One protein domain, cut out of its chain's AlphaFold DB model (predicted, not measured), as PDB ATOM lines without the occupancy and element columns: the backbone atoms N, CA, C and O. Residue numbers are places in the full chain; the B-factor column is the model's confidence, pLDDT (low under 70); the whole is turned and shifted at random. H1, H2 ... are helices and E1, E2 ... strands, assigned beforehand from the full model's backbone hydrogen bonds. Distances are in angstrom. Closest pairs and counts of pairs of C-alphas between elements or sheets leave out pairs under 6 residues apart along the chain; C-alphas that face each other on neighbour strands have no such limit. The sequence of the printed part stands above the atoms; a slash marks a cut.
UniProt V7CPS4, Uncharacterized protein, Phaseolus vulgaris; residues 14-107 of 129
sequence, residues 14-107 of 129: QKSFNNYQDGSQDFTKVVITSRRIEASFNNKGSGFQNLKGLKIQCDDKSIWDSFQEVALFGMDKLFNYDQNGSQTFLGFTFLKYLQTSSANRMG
ATOM      1  N   GLN A  14      16.297  34.111 -27.849       84.31
ATOM      2  CA  GLN A  14      17.749  34.015 -27.926       84.31
ATOM      3  C   GLN A  14      18.363  34.271 -26.552       84.31
ATOM      4  O   GLN A  14      17.955  35.201 -25.855       84.31
ATOM      5  N   LYS A  15      19.341  33.444 -26.155       84.19
ATOM      6  CA  LYS A  15      20.081  33.578 -24.882       84.19
ATOM      7  C   LYS A  15      19.173  33.727 -23.650       84.19
ATOM      8  O   LYS A  15      19.536  34.383 -22.678       84.19
ATOM      9  N   SER A  16      17.983  33.138 -23.706       87.12
ATOM     10  CA  SER A  16      16.920  33.325 -22.721       87.12
ATOM     11  C   SER A  16      16.780  32.099 -21.827       87.12
ATOM     12  O   SER A  16      17.144  30.992 -22.221       87.12
ATOM     13  N   PHE A  17      16.223  32.289 -20.626       88.56
ATOM     14  CA  PHE A  17      15.953  31.196 -19.676       88.56
ATOM     15  C   PHE A  17      17.192  30.352 -19.350       88.56
ATOM     16  O   PHE A  17      17.106  29.155 -19.094       88.56
ATOM     17  N   ASN A  18      18.362  30.981 -19.404       87.06
ATOM     18  CA  ASN A  18      19.604  30.352 -19.009       87.06
ATOM     19  C   ASN A  18      19.764  30.524 -17.498       87.06
ATOM     20  O   ASN A  18      19.646  31.637 -16.979       87.06
ATOM     21  N   ASN A  19      20.016  29.427 -16.800       86.62
ATOM     22  CA  ASN A  19      20.277  29.422 -15.373       86.62
ATOM     23  C   ASN A  19      21.792  29.419 -15.138       86.62
ATOM     24  O   ASN A  19      22.460  28.440 -15.456       86.62
ATOM     25  N   TYR A  20      22.344  30.523 -14.638       85.06
ATOM     26  CA  TYR A  20      23.796  30.711 -14.480       85.06
ATOM     27  C   TYR A  20      24.288  30.554 -13.037       85.06
ATOM     28  O   TYR A  20      25.490  30.600 -12.796       85.06
ATOM     29  N   GLN A  21      23.374  30.423 -12.077       83.06
ATOM     30  CA  GLN A  21      23.679  30.382 -10.647       83.06
ATOM     31  C   GLN A  21      22.970  29.181  -9.998       83.06
ATOM     32  O   GLN A  21      22.585  28.227 -10.673       83.06
ATOM     33  N   ASP A  22      22.812  29.207  -8.682       83.50
ATOM     34  CA  ASP A  22      22.149  28.184  -7.869       83.50
ATOM     35  C   ASP A  22      20.612  28.320  -7.834       83.50
ATOM     36  O   ASP A  22      19.923  27.533  -7.184       83.50
ATOM     37  N   GLY A  23      20.057  29.284  -8.573       81.19
ATOM     38  CA  GLY A  23      18.620  29.515  -8.672       81.19
ATOM     39  C   GLY A  23      17.847  28.348  -9.294       81.19
ATOM     40  O   GLY A  23      18.394  27.513 -10.019       81.19
ATOM     41  N   SER A  24      16.537  28.305  -9.033       87.62
ATOM     42  CA  SER A  24      15.642  27.314  -9.631       87.62
ATOM     43  C   SER A  24      14.671  27.936 -10.630       87.62
ATOM     44  O   SER A  24      14.120  29.011 -10.394       87.62
ATOM     45  N   GLN A  25      14.458  27.250 -11.752       90.38
ATOM     46  CA  GLN A  25      13.488  27.625 -12.777       90.38
ATOM     47  C   GLN A  25      12.560  26.443 -13.073       90.38
ATOM     48  O   GLN A  25      13.023  25.341 -13.364       90.38
ATOM     49  N   ASP A  26      11.247  26.673 -13.030       91.06
ATOM     50  CA  ASP A  26      10.238  25.646 -13.293       91.06
ATOM     51  C   ASP A  26       9.396  26.001 -14.523       91.06
ATOM     52  O   ASP A  26       8.710  27.020 -14.563       91.06
ATOM     53  N   PHE A  27       9.454  25.134 -15.529       89.56
ATOM     54  CA  PHE A  27       8.696  25.207 -16.774       89.56
ATOM     55  C   PHE A  27       7.686  24.060 -16.898       89.56
ATOM     56  O   PHE A  27       7.298  23.677 -18.008       89.56
ATOM     57  N   THR A  28       7.248  23.488 -15.774       91.38
ATOM     58  CA  THR A  28       6.310  22.368 -15.775       91.38
ATOM     59  C   THR A  28       5.041  22.706 -16.561       91.38
ATOM     60  O   THR A  28       4.295  23.615 -16.204       91.38
ATOM     61  N   LYS A  29       4.769  21.938 -17.628       89.38
ATOM     62  CA  LYS A  29       3.599  22.092 -18.521       89.38
ATOM     63  C   LYS A  29       3.474  23.470 -19.197       89.38
ATOM     64  O   LYS A  29       2.383  23.832 -19.641       89.38
ATOM     65  N   VAL A  30       4.564  24.229 -19.305       90.62
ATOM     66  CA  VAL A  30       4.571  25.530 -19.992       90.62
ATOM     67  C   VAL A  30       4.484  25.339 -21.511       90.62
ATOM     68  O   VAL A  30       4.936  24.329 -22.052       90.62
ATOM     69  N   VAL A  31       3.904  26.316 -22.215       89.69
ATOM     70  CA  VAL A  31       3.929  26.399 -23.681       89.69
ATOM     71  C   VAL A  31       4.658  27.673 -24.094       89.69
ATOM     72  O   VAL A  31       4.267  28.764 -23.686       89.69
ATOM     73  N   ILE A  32       5.708  27.537 -24.902       86.81
ATOM     74  CA  ILE A  32       6.486  28.659 -25.436       86.81
ATOM     75  C   ILE A  32       6.314  28.691 -26.947       86.81
ATOM     76  O   ILE A  32       6.605  27.710 -27.630       86.81
ATOM     77  N   THR A  33       5.874  29.830 -27.468       86.00
ATOM     78  CA  THR A  33       5.772  30.074 -28.908       86.00
ATOM     79  C   THR A  33       6.871  31.040 -29.314       86.00
ATOM     80  O   THR A  33       6.973  32.140 -28.776       86.00
ATOM     81  N   SER A  34       7.707  30.622 -30.257       81.81
ATOM     82  CA  SER A  34       8.849  31.396 -30.727       81.81
ATOM     83  C   SER A  34       9.064  31.141 -32.208       81.81
ATOM     84  O   SER A  34       8.818  30.044 -32.693       81.81
ATOM     85  N   ARG A  35       9.536  32.131 -32.962       80.25
ATOM     86  CA  ARG A  35       9.901  31.882 -34.363       80.25
ATOM     87  C   ARG A  35      11.217  31.124 -34.475       80.25
ATOM     88  O   ARG A  35      11.342  30.292 -35.364       80.25
ATOM     89  N   ARG A  36      12.158  31.398 -33.568       80.56
ATOM     90  CA  ARG A  36      13.502  30.809 -33.520       80.56
ATOM     91  C   ARG A  36      13.945  30.690 -32.068       80.56
ATOM     92  O   ARG A  36      13.845  31.662 -31.326       80.56
ATOM     93  N   ILE A  37      14.474  29.535 -31.678       79.56
ATOM     94  CA  ILE A  37      15.127  29.335 -30.380       79.56
ATOM     95  C   ILE A  37      16.635  29.254 -30.616       79.56
ATOM     96  O   ILE A  37      17.079  28.530 -31.501       79.56
ATOM     97  N   GLU A  38      17.429  29.966 -29.825       78.81
ATOM     98  CA  GLU A  38      18.886  29.943 -29.956       78.81
ATOM     99  C   GLU A  38      19.559  30.111 -28.588       78.81
ATOM    100  O   GLU A  38      19.221  31.027 -27.830       78.81
ATOM    101  N   ALA A  39      20.511  29.231 -28.259       79.69
ATOM    102  CA  ALA A  39      21.322  29.290 -27.036       79.69
ATOM    103  C   ALA A  39      20.516  29.584 -25.746       79.69
ATOM    104  O   ALA A  39      20.932  30.392 -24.914       79.69
ATOM    105  N   SER A  40      19.349  28.955 -25.599       82.88
ATOM    106  CA  SER A  40      18.384  29.195 -24.514       82.88
ATOM    107  C   SER A  40      18.125  27.917 -23.714       82.88
ATOM    108  O   SER A  40      18.407  26.831 -24.215       82.88
ATOM    109  N   PHE A  41      17.555  28.040 -22.510       83.25
ATOM    110  CA  PHE A  41      17.275  26.916 -21.590       83.25
ATOM    111  C   PHE A  41      18.521  26.142 -21.137       83.25
ATOM    112  O   PHE A  41      18.447  24.964 -20.801       83.25
ATOM    113  N   ASN A  42      19.683  26.794 -21.133       82.31
ATOM    114  CA  ASN A  42      20.905  26.180 -20.628       82.31
ATOM    115  C   ASN A  42      20.947  26.289 -19.104       82.31
ATOM    116  O   ASN A  42      20.749  27.375 -18.558       82.31
ATOM    117  N   ASN A  43      21.299  25.207 -18.426       80.00
ATOM    118  CA  ASN A  43      21.708  25.210 -17.035       80.00
ATOM    119  C   ASN A  43      23.240  25.178 -16.976       80.00
ATOM    120  O   ASN A  43      23.876  24.186 -17.326       80.00
ATOM    121  N   LYS A  44      23.820  26.316 -16.610       82.38
ATOM    122  CA  LYS A  44      25.267  26.529 -16.458       82.38
ATOM    123  C   LYS A  44      25.681  26.674 -14.991       82.38
ATOM    124  O   LYS A  44      26.852  26.597 -14.655       82.38
ATOM    125  N   GLY A  45      24.724  26.926 -14.103       80.12
ATOM    126  CA  GLY A  45      24.964  26.934 -12.665       80.12
ATOM    127  C   GLY A  45      24.702  25.574 -12.016       80.12
ATOM    128  O   GLY A  45      24.332  24.602 -12.673       80.12
ATOM    129  N   SER A  46      24.849  25.523 -10.694       82.62
ATOM    130  CA  SER A  46      24.498  24.360  -9.862       82.62
ATOM    131  C   SER A  46      23.000  24.259  -9.548       82.62
ATOM    132  O   SER A  46      22.564  23.328  -8.874       82.62
ATOM    133  N   GLY A  47      22.203  25.227 -10.005       82.56
ATOM    134  CA  GLY A  47      20.774  25.291  -9.750       82.56
ATOM    135  C   GLY A  47      19.957  24.209 -10.463       82.56
ATOM    136  O   GLY A  47      20.462  23.375 -11.223       82.56
ATOM    137  N   PHE A  48      18.645  24.237 -10.225       85.50
ATOM    138  CA  PHE A  48      17.705  23.246 -10.752       85.50
ATOM    139  C   PHE A  48      16.784  23.839 -11.815       85.50
ATOM    140  O   PHE A  48      16.107  24.836 -11.563       85.50
ATOM    141  N   GLN A  49      16.682  23.185 -12.972       87.75
ATOM    142  CA  GLN A  49      15.768  23.603 -14.031       87.75
ATOM    143  C   GLN A  49      14.831  22.463 -14.450       87.75
ATOM    144  O   GLN A  49      15.240  21.450 -15.017       87.75
ATOM    145  N   ASN A  50      13.538  22.631 -14.183       88.75
ATOM    146  CA  ASN A  50      12.519  21.633 -14.480       88.75
ATOM    147  C   ASN A  50      11.814  21.949 -15.802       88.75
ATOM    148  O   ASN A  50      11.092  22.933 -15.902       88.75
ATOM    149  N   LEU A  51      11.981  21.095 -16.809       86.12
ATOM    150  CA  LEU A  51      11.383  21.235 -18.142       86.12
ATOM    151  C   LEU A  51      10.288  20.179 -18.385       86.12
ATOM    152  O   LEU A  51       9.914  19.895 -19.526       86.12
ATOM    153  N   LYS A  52       9.753  19.573 -17.316       86.81
ATOM    154  CA  LYS A  52       8.755  18.502 -17.398       86.81
ATOM    155  C   LYS A  52       7.493  18.953 -18.136       86.81
ATOM    156  O   LYS A  52       6.743  19.808 -17.677       86.81
ATOM    157  N   GLY A  53       7.194  18.322 -19.264       84.62
ATOM    158  CA  GLY A  53       6.002  18.634 -20.053       84.62
ATOM    159  C   GLY A  53       6.036  19.996 -20.751       84.62
ATOM    160  O   GLY A  53       4.990  20.416 -21.247       84.62
ATOM    161  N   LEU A  54       7.181  20.692 -20.777       85.81
ATOM    162  CA  LEU A  54       7.338  21.936 -21.530       85.81
ATOM    163  C   LEU A  54       7.165  21.653 -23.028       85.81
ATOM    164  O   LEU A  54       7.736  20.711 -23.582       85.81
ATOM    165  N   LYS A  55       6.359  22.488 -23.684       86.56
ATOM    166  CA  LYS A  55       6.075  22.407 -25.113       86.56
ATOM    167  C   LYS A  55       6.591  23.652 -25.811       86.56
ATOM    168  O   LYS A  55       6.187  24.760 -25.468       86.56
ATOM    169  N   ILE A  56       7.428  23.475 -26.824       83.44
ATOM    170  CA  ILE A  56       7.934  24.588 -27.628       83.44
ATOM    171  C   ILE A  56       7.347  24.510 -29.039       83.44
ATOM    172  O   ILE A  56       7.437  23.499 -29.735       83.44
ATOM    173  N   GLN A  57       6.707  25.591 -29.464       84.88
ATOM    174  CA  GLN A  57       6.228  25.792 -30.825       84.88
ATOM    175  C   GLN A  57       7.232  26.697 -31.536       84.88
ATOM    176  O   GLN A  57       7.309  27.883 -31.224       84.88
ATOM    177  N   CYS A  58       8.024  26.113 -32.439       78.69
ATOM    178  CA  CYS A  58       9.084  26.801 -33.171       78.69
ATOM    179  C   CYS A  58       8.902  26.659 -34.681       78.69
ATOM    180  O   CYS A  58       8.594  25.570 -35.165       78.69
ATOM    181  N   ASP A  59       9.101  27.756 -35.408       74.12
ATOM    182  CA  ASP A  59       8.921  27.828 -36.861       74.12
ATOM    183  C   ASP A  59      10.203  27.483 -37.623       74.12
ATOM    184  O   ASP A  59      10.143  26.925 -38.721       74.12
ATOM    185  N   ASP A  60      11.349  27.814 -37.033       73.81
ATOM    186  CA  ASP A  60      12.669  27.589 -37.605       73.81
ATOM    187  C   ASP A  60      13.048  26.099 -37.596       73.81
ATOM    188  O   ASP A  60      12.932  25.419 -36.575       73.81
ATOM    189  N   LYS A  61      13.518  25.601 -38.747       65.94
ATOM    190  CA  LYS A  61      13.957  24.213 -38.945       65.94
ATOM    191  C   LYS A  61      15.336  23.934 -38.349       65.94
ATOM    192  O   LYS A  61      15.604  22.786 -38.030       65.94
ATOM    193  N   SER A  62      16.179  24.950 -38.162       62.56
ATOM    194  CA  SER A  62      17.533  24.784 -37.607       62.56
ATOM    195  C   SER A  62      17.531  24.200 -36.192       62.56
ATOM    196  O   SER A  62      18.443  23.466 -35.823       62.56
ATOM    197  N   ILE A  63      16.456  24.433 -35.427       63.34
ATOM    198  CA  ILE A  63      16.266  23.818 -34.109       63.34
ATOM    199  C   ILE A  63      16.202  22.288 -34.206       63.34
ATOM    200  O   ILE A  63      16.620  21.598 -33.284       63.34
ATOM    201  N   TRP A  64      15.695  21.741 -35.318       60.75
ATOM    202  CA  TRP A  64      15.561  20.300 -35.515       60.75
ATOM    203  C   TRP A  64      16.905  19.615 -35.704       60.75
ATOM    204  O   TRP A  64      17.077  18.519 -35.190       60.75
ATOM    205  N   ASP A  65      17.850  20.250 -36.394       59.12
ATOM    206  CA  ASP A  65      19.175  19.665 -36.615       59.12
ATOM    207  C   ASP A  65      19.932  19.558 -35.288       59.12
ATOM    208  O   ASP A  65      20.476  18.502 -34.970       59.12
ATOM    209  N   SER A  66      19.818  20.586 -34.437       58.72
ATOM    210  CA  SER A  66      20.250  20.486 -33.043       58.72
ATOM    211  C   SER A  66      19.505  19.360 -32.318       58.72
ATOM    212  O   SER A  66      20.136  18.567 -31.636       58.72
ATOM    213  N   PHE A  67      18.188  19.210 -32.508       57.53
ATOM    214  CA  PHE A  67      17.383  18.167 -31.853       57.53
ATOM    215  C   PHE A  67      17.609  16.727 -32.342       57.53
ATOM    216  O   PHE A  67      17.406  15.783 -31.581       57.53
ATOM    217  N   GLN A  68      18.013  16.526 -33.592       52.78
ATOM    218  CA  GLN A  68      18.421  15.222 -34.111       52.78
ATOM    219  C   GLN A  68      19.698  14.766 -33.412       52.78
ATOM    220  O   GLN A  68      19.752  13.635 -32.934       52.78
ATOM    221  N   GLU A  69      20.674  15.664 -33.248       51.06
ATOM    222  CA  GLU A  69      21.833  15.399 -32.393       51.06
ATOM    223  C   GLU A  69      21.403  15.160 -30.933       51.06
ATOM    224  O   GLU A  69      21.864  14.206 -30.311       51.06
ATOM    225  N   VAL A  70      20.439  15.927 -30.404       51.62
ATOM    226  CA  VAL A  70      19.876  15.729 -29.051       51.62
ATOM    227  C   VAL A  70      19.288  14.323 -28.845       51.62
ATOM    228  O   VAL A  70      19.536  13.692 -27.817       51.62
ATOM    229  N   ALA A  71      18.486  13.827 -29.792       50.28
ATOM    230  CA  ALA A  71      17.846  12.513 -29.695       50.28
ATOM    231  C   ALA A  71      18.858  11.357 -29.780       50.28
ATOM    232  O   ALA A  71      18.578  10.263 -29.292       50.28
ATOM    233  N   LEU A  72      20.025  11.607 -30.381       47.69
ATOM    234  CA  LEU A  72      21.098  10.633 -30.563       47.69
ATOM    235  C   LEU A  72      22.133  10.652 -29.424       47.69
ATOM    236  O   LEU A  72      22.664   9.597 -29.086       47.69
ATOM    237  N   PHE A  73      22.413  11.813 -28.817       53.03
ATOM    238  CA  PHE A  73      23.507  11.984 -27.847       53.03
ATOM    239  C   PHE A  73      23.078  12.232 -26.390       53.03
ATOM    240  O   PHE A  73      23.941  12.220 -25.508       53.03
ATOM    241  N   GLY A  74      21.774  12.381 -26.124       58.44
ATOM    242  CA  GLY A  74      21.220  12.628 -24.789       58.44
ATOM    243  C   GLY A  74      20.968  14.117 -24.527       58.44
ATOM    244  O   GLY A  74      21.837  14.963 -24.734       58.44
ATOM    245  N   MET A  75      19.746  14.444 -24.083       59.94
ATOM    246  CA  MET A  75      19.275  15.819 -23.812       59.94
ATOM    247  C   MET A  75      20.087  16.549 -22.743       59.94
ATOM    248  O   MET A  75      20.227  17.768 -22.783       59.94
ATOM    249  N   ASP A  76      20.629  15.794 -21.800       58.28
ATOM    250  CA  ASP A  76      21.448  16.262 -20.695       58.28
ATOM    251  C   ASP A  76      22.721  16.972 -21.172       58.28
ATOM    252  O   ASP A  76      23.057  18.026 -20.641       58.28
ATOM    253  N   LYS A  77      23.390  16.482 -22.223       58.16
ATOM    254  CA  LYS A  77      24.691  17.028 -22.658       58.16
ATOM    255  C   LYS A  77      24.621  18.384 -23.357       58.16
ATOM    256  O   LYS A  77      25.627  19.080 -23.428       58.16
ATOM    257  N   LEU A  78      23.465  18.746 -23.908       58.88
ATOM    258  CA  LEU A  78      23.328  19.955 -24.728       58.88
ATOM    259  C   LEU A  78      22.869  21.168 -23.926       58.88
ATOM    260  O   LEU A  78      23.229  22.292 -24.266       58.88
ATOM    261  N   PHE A  79      22.120  20.936 -22.849       63.09
ATOM    262  CA  PHE A  79      21.595  22.000 -22.001       63.09
ATOM    263  C   PHE A  79      22.271  22.069 -20.628       63.09
ATOM    264  O   PHE A  79      22.134  23.097 -19.974       63.09
ATOM    265  N   ASN A  80      23.031  21.051 -20.203       62.81
ATOM    266  CA  ASN A  80      23.800  21.067 -18.957       62.81
ATOM    267  C   ASN A  80      25.298  21.201 -19.257       62.81
ATOM    268  O   ASN A  80      25.988  20.210 -19.495       62.81
ATOM    269  N   TYR A  81      25.798  22.437 -19.293       59.00
ATOM    270  CA  TYR A  81      27.157  22.707 -19.781       59.00
ATOM    271  C   TYR A  81      28.246  22.473 -18.719       59.00
ATOM    272  O   TYR A  81      29.395  22.246 -19.082       59.00
ATOM    273  N   ASP A  82      27.885  22.461 -17.429       59.34
ATOM    274  CA  ASP A  82      28.847  22.441 -16.314       59.34
ATOM    275  C   ASP A  82      28.658  21.255 -15.340       59.34
ATOM    276  O   ASP A  82      29.283  21.222 -14.283       59.34
ATOM    277  N   GLN A  83      27.812  20.269 -15.686       59.44
ATOM    278  CA  GLN A  83      27.551  18.990 -14.976       59.44
ATOM    279  C   GLN A  83      27.143  19.068 -13.489       59.44
ATOM    280  O   GLN A  83      26.809  18.046 -12.894       59.44
ATOM    281  N   ASN A  84      27.109  20.258 -12.893       62.41
ATOM    282  CA  ASN A  84      26.794  20.458 -11.479       62.41
ATOM    283  C   ASN A  84      25.323  20.819 -11.229       62.41
ATOM    284  O   ASN A  84      24.869  20.770 -10.088       62.41
ATOM    285  N   GLY A  85      24.584  21.200 -12.272       64.31
ATOM    286  CA  GLY A  85      23.154  21.489 -12.207       64.31
ATOM    287  C   GLY A  85      22.298  20.273 -12.554       64.31
ATOM    288  O   GLY A  85      22.739  19.351 -13.241       64.31
ATOM    289  N   SER A  86      21.039  20.278 -12.111       73.56
ATOM    290  CA  SER A  86      20.070  19.215 -12.416       73.56
ATOM    291  C   SER A  86      18.985  19.713 -13.372       73.56
ATOM    292  O   SER A  86      18.460  20.819 -13.215       73.56
ATOM    293  N   GLN A  87      18.656  18.899 -14.378       73.19
ATOM    294  CA  GLN A  87      17.605  19.174 -15.358       73.19
ATOM    295  C   GLN A  87      16.665  17.979 -15.519       73.19
ATOM    296  O   GLN A  87      17.087  16.826 -15.494       73.19
ATOM    297  N   THR A  88      15.372  18.250 -15.710       79.31
ATOM    298  CA  THR A  88      14.356  17.210 -15.958       79.31
ATOM    299  C   THR A  88      13.604  17.483 -17.251       79.31
ATOM    300  O   THR A  88      12.982  18.529 -17.384       79.31
ATOM    301  N   PHE A  89      13.582  16.513 -18.168       75.50
ATOM    302  CA  PHE A  89      12.977  16.651 -19.506       75.50
ATOM    303  C   PHE A  89      11.739  15.767 -19.737       75.50
ATOM    304  O   PHE A  89      11.277  15.623 -20.867       75.50
ATOM    305  N   LEU A  90      11.183  15.133 -18.702       76.88
ATOM    306  CA  LEU A  90      10.096  14.164 -18.877       76.88
ATOM    307  C   LEU A  90       8.883  14.785 -19.601       76.88
ATOM    308  O   LEU A  90       8.264  15.717 -19.091       76.88
ATOM    309  N   GLY A  91       8.519  14.255 -20.770       68.62
ATOM    310  CA  GLY A  91       7.386  14.746 -21.570       68.62
ATOM    311  C   GLY A  91       7.621  16.089 -22.279       68.62
ATOM    312  O   GLY A  91       6.660  16.687 -22.760       68.62
ATOM    313  N   PHE A  92       8.862  16.576 -22.328       73.31
ATOM    314  CA  PHE A  92       9.259  17.744 -23.114       73.31
ATOM    315  C   PHE A  92       9.039  17.503 -24.620       73.31
ATOM    316  O   PHE A  92       9.286  16.400 -25.113       73.31
ATOM    317  N   THR A  93       8.539  18.487 -25.377       72.56
ATOM    318  CA  THR A  93       8.210  18.289 -26.808       72.56
ATOM    319  C   THR A  93       8.303  19.566 -27.648       72.56
ATOM    320  O   THR A  93       7.822  20.623 -27.245       72.56
ATOM    321  N   PHE A  94       8.805  19.448 -28.883       72.38
ATOM    322  CA  PHE A  94       8.666  20.470 -29.928       72.38
ATOM    323  C   PHE A  94       7.493  20.145 -30.861       72.38
ATOM    324  O   PHE A  94       7.493  19.125 -31.549       72.38
ATOM    325  N   LEU A  95       6.465  20.997 -30.888       63.47
ATOM    326  CA  LEU A  95       5.170  20.649 -31.492       63.47
ATOM    327  C   LEU A  95       5.084  20.879 -33.006       63.47
ATOM    328  O   LEU A  95       4.350  20.159 -33.682       63.47
ATOM    329  N   LYS A  96       5.808  21.854 -33.571       54.34
ATOM    330  CA  LYS A  96       5.524  22.291 -34.948       54.34
ATOM    331  C   LYS A  96       5.999  21.318 -36.034       54.34
ATOM    332  O   LYS A  96       5.444  21.332 -37.124       54.34
ATOM    333  N   TYR A  97       6.972  20.444 -35.757       50.62
ATOM    334  CA  TYR A  97       7.542  19.555 -36.785       50.62
ATOM    335  C   TYR A  97       7.074  18.094 -36.712       50.62
ATOM    336  O   TYR A  97       7.203  17.357 -37.691       50.62
ATOM    337  N   LEU A  98       6.456  17.665 -35.605       47.78
ATOM    338  CA  LEU A  98       5.815  16.343 -35.528       47.78
ATOM    339  C   LEU A  98       4.578  16.266 -36.434       47.78
ATOM    340  O   LEU A  98       4.326  15.230 -37.042       47.78
ATOM    341  N   GLN A  99       3.849  17.373 -36.598       49.38
ATOM    342  CA  GLN A  99       2.702  17.451 -37.510       49.38
ATOM    343  C   GLN A  99       3.136  17.388 -38.984       49.38
ATOM    344  O   GLN A  99       2.535  16.669 -39.774       49.38
ATOM    345  N   THR A 100       4.228  18.061 -39.354       44.78
ATOM    346  CA  THR A 100       4.745  18.054 -40.732       44.78
ATOM    347  C   THR A 100       5.431  16.738 -41.096       44.78
ATOM    348  O   THR A 100       5.270  16.244 -42.206       44.78
ATOM    349  N   SER A 101       6.179  16.130 -40.171       46.66
ATOM    350  CA  SER A 101       6.843  14.838 -40.407       46.66
ATOM    351  C   SER A 101       5.874  13.648 -40.415       46.66
ATOM    352  O   SER A 101       6.101  12.705 -41.169       46.66
ATOM    353  N   SER A 102       4.779  13.696 -39.645       47.12
ATOM    354  CA  SER A 102       3.686  12.713 -39.740       47.12
ATOM    355  C   SER A 102       2.853  12.893 -41.014       47.12
ATOM    356  O   SER A 102       2.571  11.903 -41.684       47.12
ATOM    357  N   ALA A 103       2.552  14.133 -41.421       44.25
ATOM    358  CA  ALA A 103       1.889  14.409 -42.699       44.25
ATOM    359  C   ALA A 103       2.727  13.939 -43.905       44.25
ATOM    360  O   ALA A 103       2.204  13.293 -44.809       44.25
ATOM    361  N   ASN A 104       4.047  14.157 -43.878       44.94
ATOM    362  CA  ASN A 104       4.953  13.724 -44.948       44.94
ATOM    363  C   ASN A 104       5.162  12.199 -45.011       44.94
ATOM    364  O   ASN A 104       5.604  11.696 -46.039       44.94
ATOM    365  N   ARG A 105       4.847  11.447 -43.945       40.56
ATOM    366  CA  ARG A 105       4.873   9.970 -43.950       40.56
ATOM    367  C   ARG A 105       3.546   9.337 -44.381       40.56
ATOM    368  O   ARG A 105       3.534   8.153 -44.696       40.56
ATOM    369  N   MET A 106       2.452  10.100 -44.411       37.72
ATOM    370  CA  MET A 106       1.111   9.621 -44.783       37.72
ATOM    371  C   MET A 106       0.650  10.115 -46.169       37.72
ATOM    372  O   MET A 106      -0.417   9.726 -46.628       37.72
ATOM    373  N   GLY A 107       1.447  10.941 -46.858       37.59
ATOM    374  CA  GLY A 107       1.147  11.497 -48.188       37.59
ATOM    375  C   GLY A 107       1.676  10.691 -49.383       37.59
ATOM    376  O   GLY A 107       1.885  11.269 -50.442       37.59
TER     377      GLY A 107
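Overview. This is residues 14 to 107 of the 129 residues of an uncharacterized protein of Phaseolus vulgaris (UniProt V7CPS4). The printed part is wound in stacked turns like a short solenoid: E1, E4 and E6 lie side by side in one wall, E2 and E5 in another, and E3, H1 and H2 lie along the remaining side. Residues 98 to 107, of which 98 to 106 belong to H3, stick out from this body. The 94 printed residues hold three named helices and six named strands, in the order E1 E2 E3 E4 E5 H1 H2 E6 H3, a mixed class; both sheets, E1 E4 E6 and E2 E5, are parallel. The whole is compact, with a radius of gyration of the C-alphas of 13.7 A, yet elongated, spanning 48 by 25 by 23 A.

Arrangement. Start at E1, residues 24 to 26, parallel to E4, residues 48 to 50; N 25 and O 48 are 2.9 A apart, within hydrogen-bond range. On E4's other side is E6, residues 86 to 88, also parallel, with N 49 and O 86 at 3.0 A. E2, residues 31 to 34, is parallel to E5, residues 55 to 58, with N 57 and O 32 at 2.8 A. E2 runs on into E3, residues 36 to 38, at 97 degrees; E3 pairs with no named strand. H1, residues 62 to 73, is close to but not clearly touching H2, residues 76 to 79: the closest C-alphas, Val 70 and Leu 78, are 7.0 A apart. Every O i to N i+4 pair is within range in H1, and 6 of 7 in H3, residues 96 to 106; H2 is too short for one.

Along the chain. Find C-alpha 24 at (15.642, 27.314, -9.631), where E1 begins. H1 runs 17.2 A from C-alpha 62 at (17.533, 24.784, -37.607); H3 runs 16.6 A to C-alpha 106 at (1.111, 9.621, -44.783).

Size, cuts and confidence. The C-alphas farthest apart, Asp 22 and Gly 107, are 48.4 A apart. The printed part has no cut and no long link. Look for pLDDT under 70 at residues 61 to 85, 91 and 95 to 107.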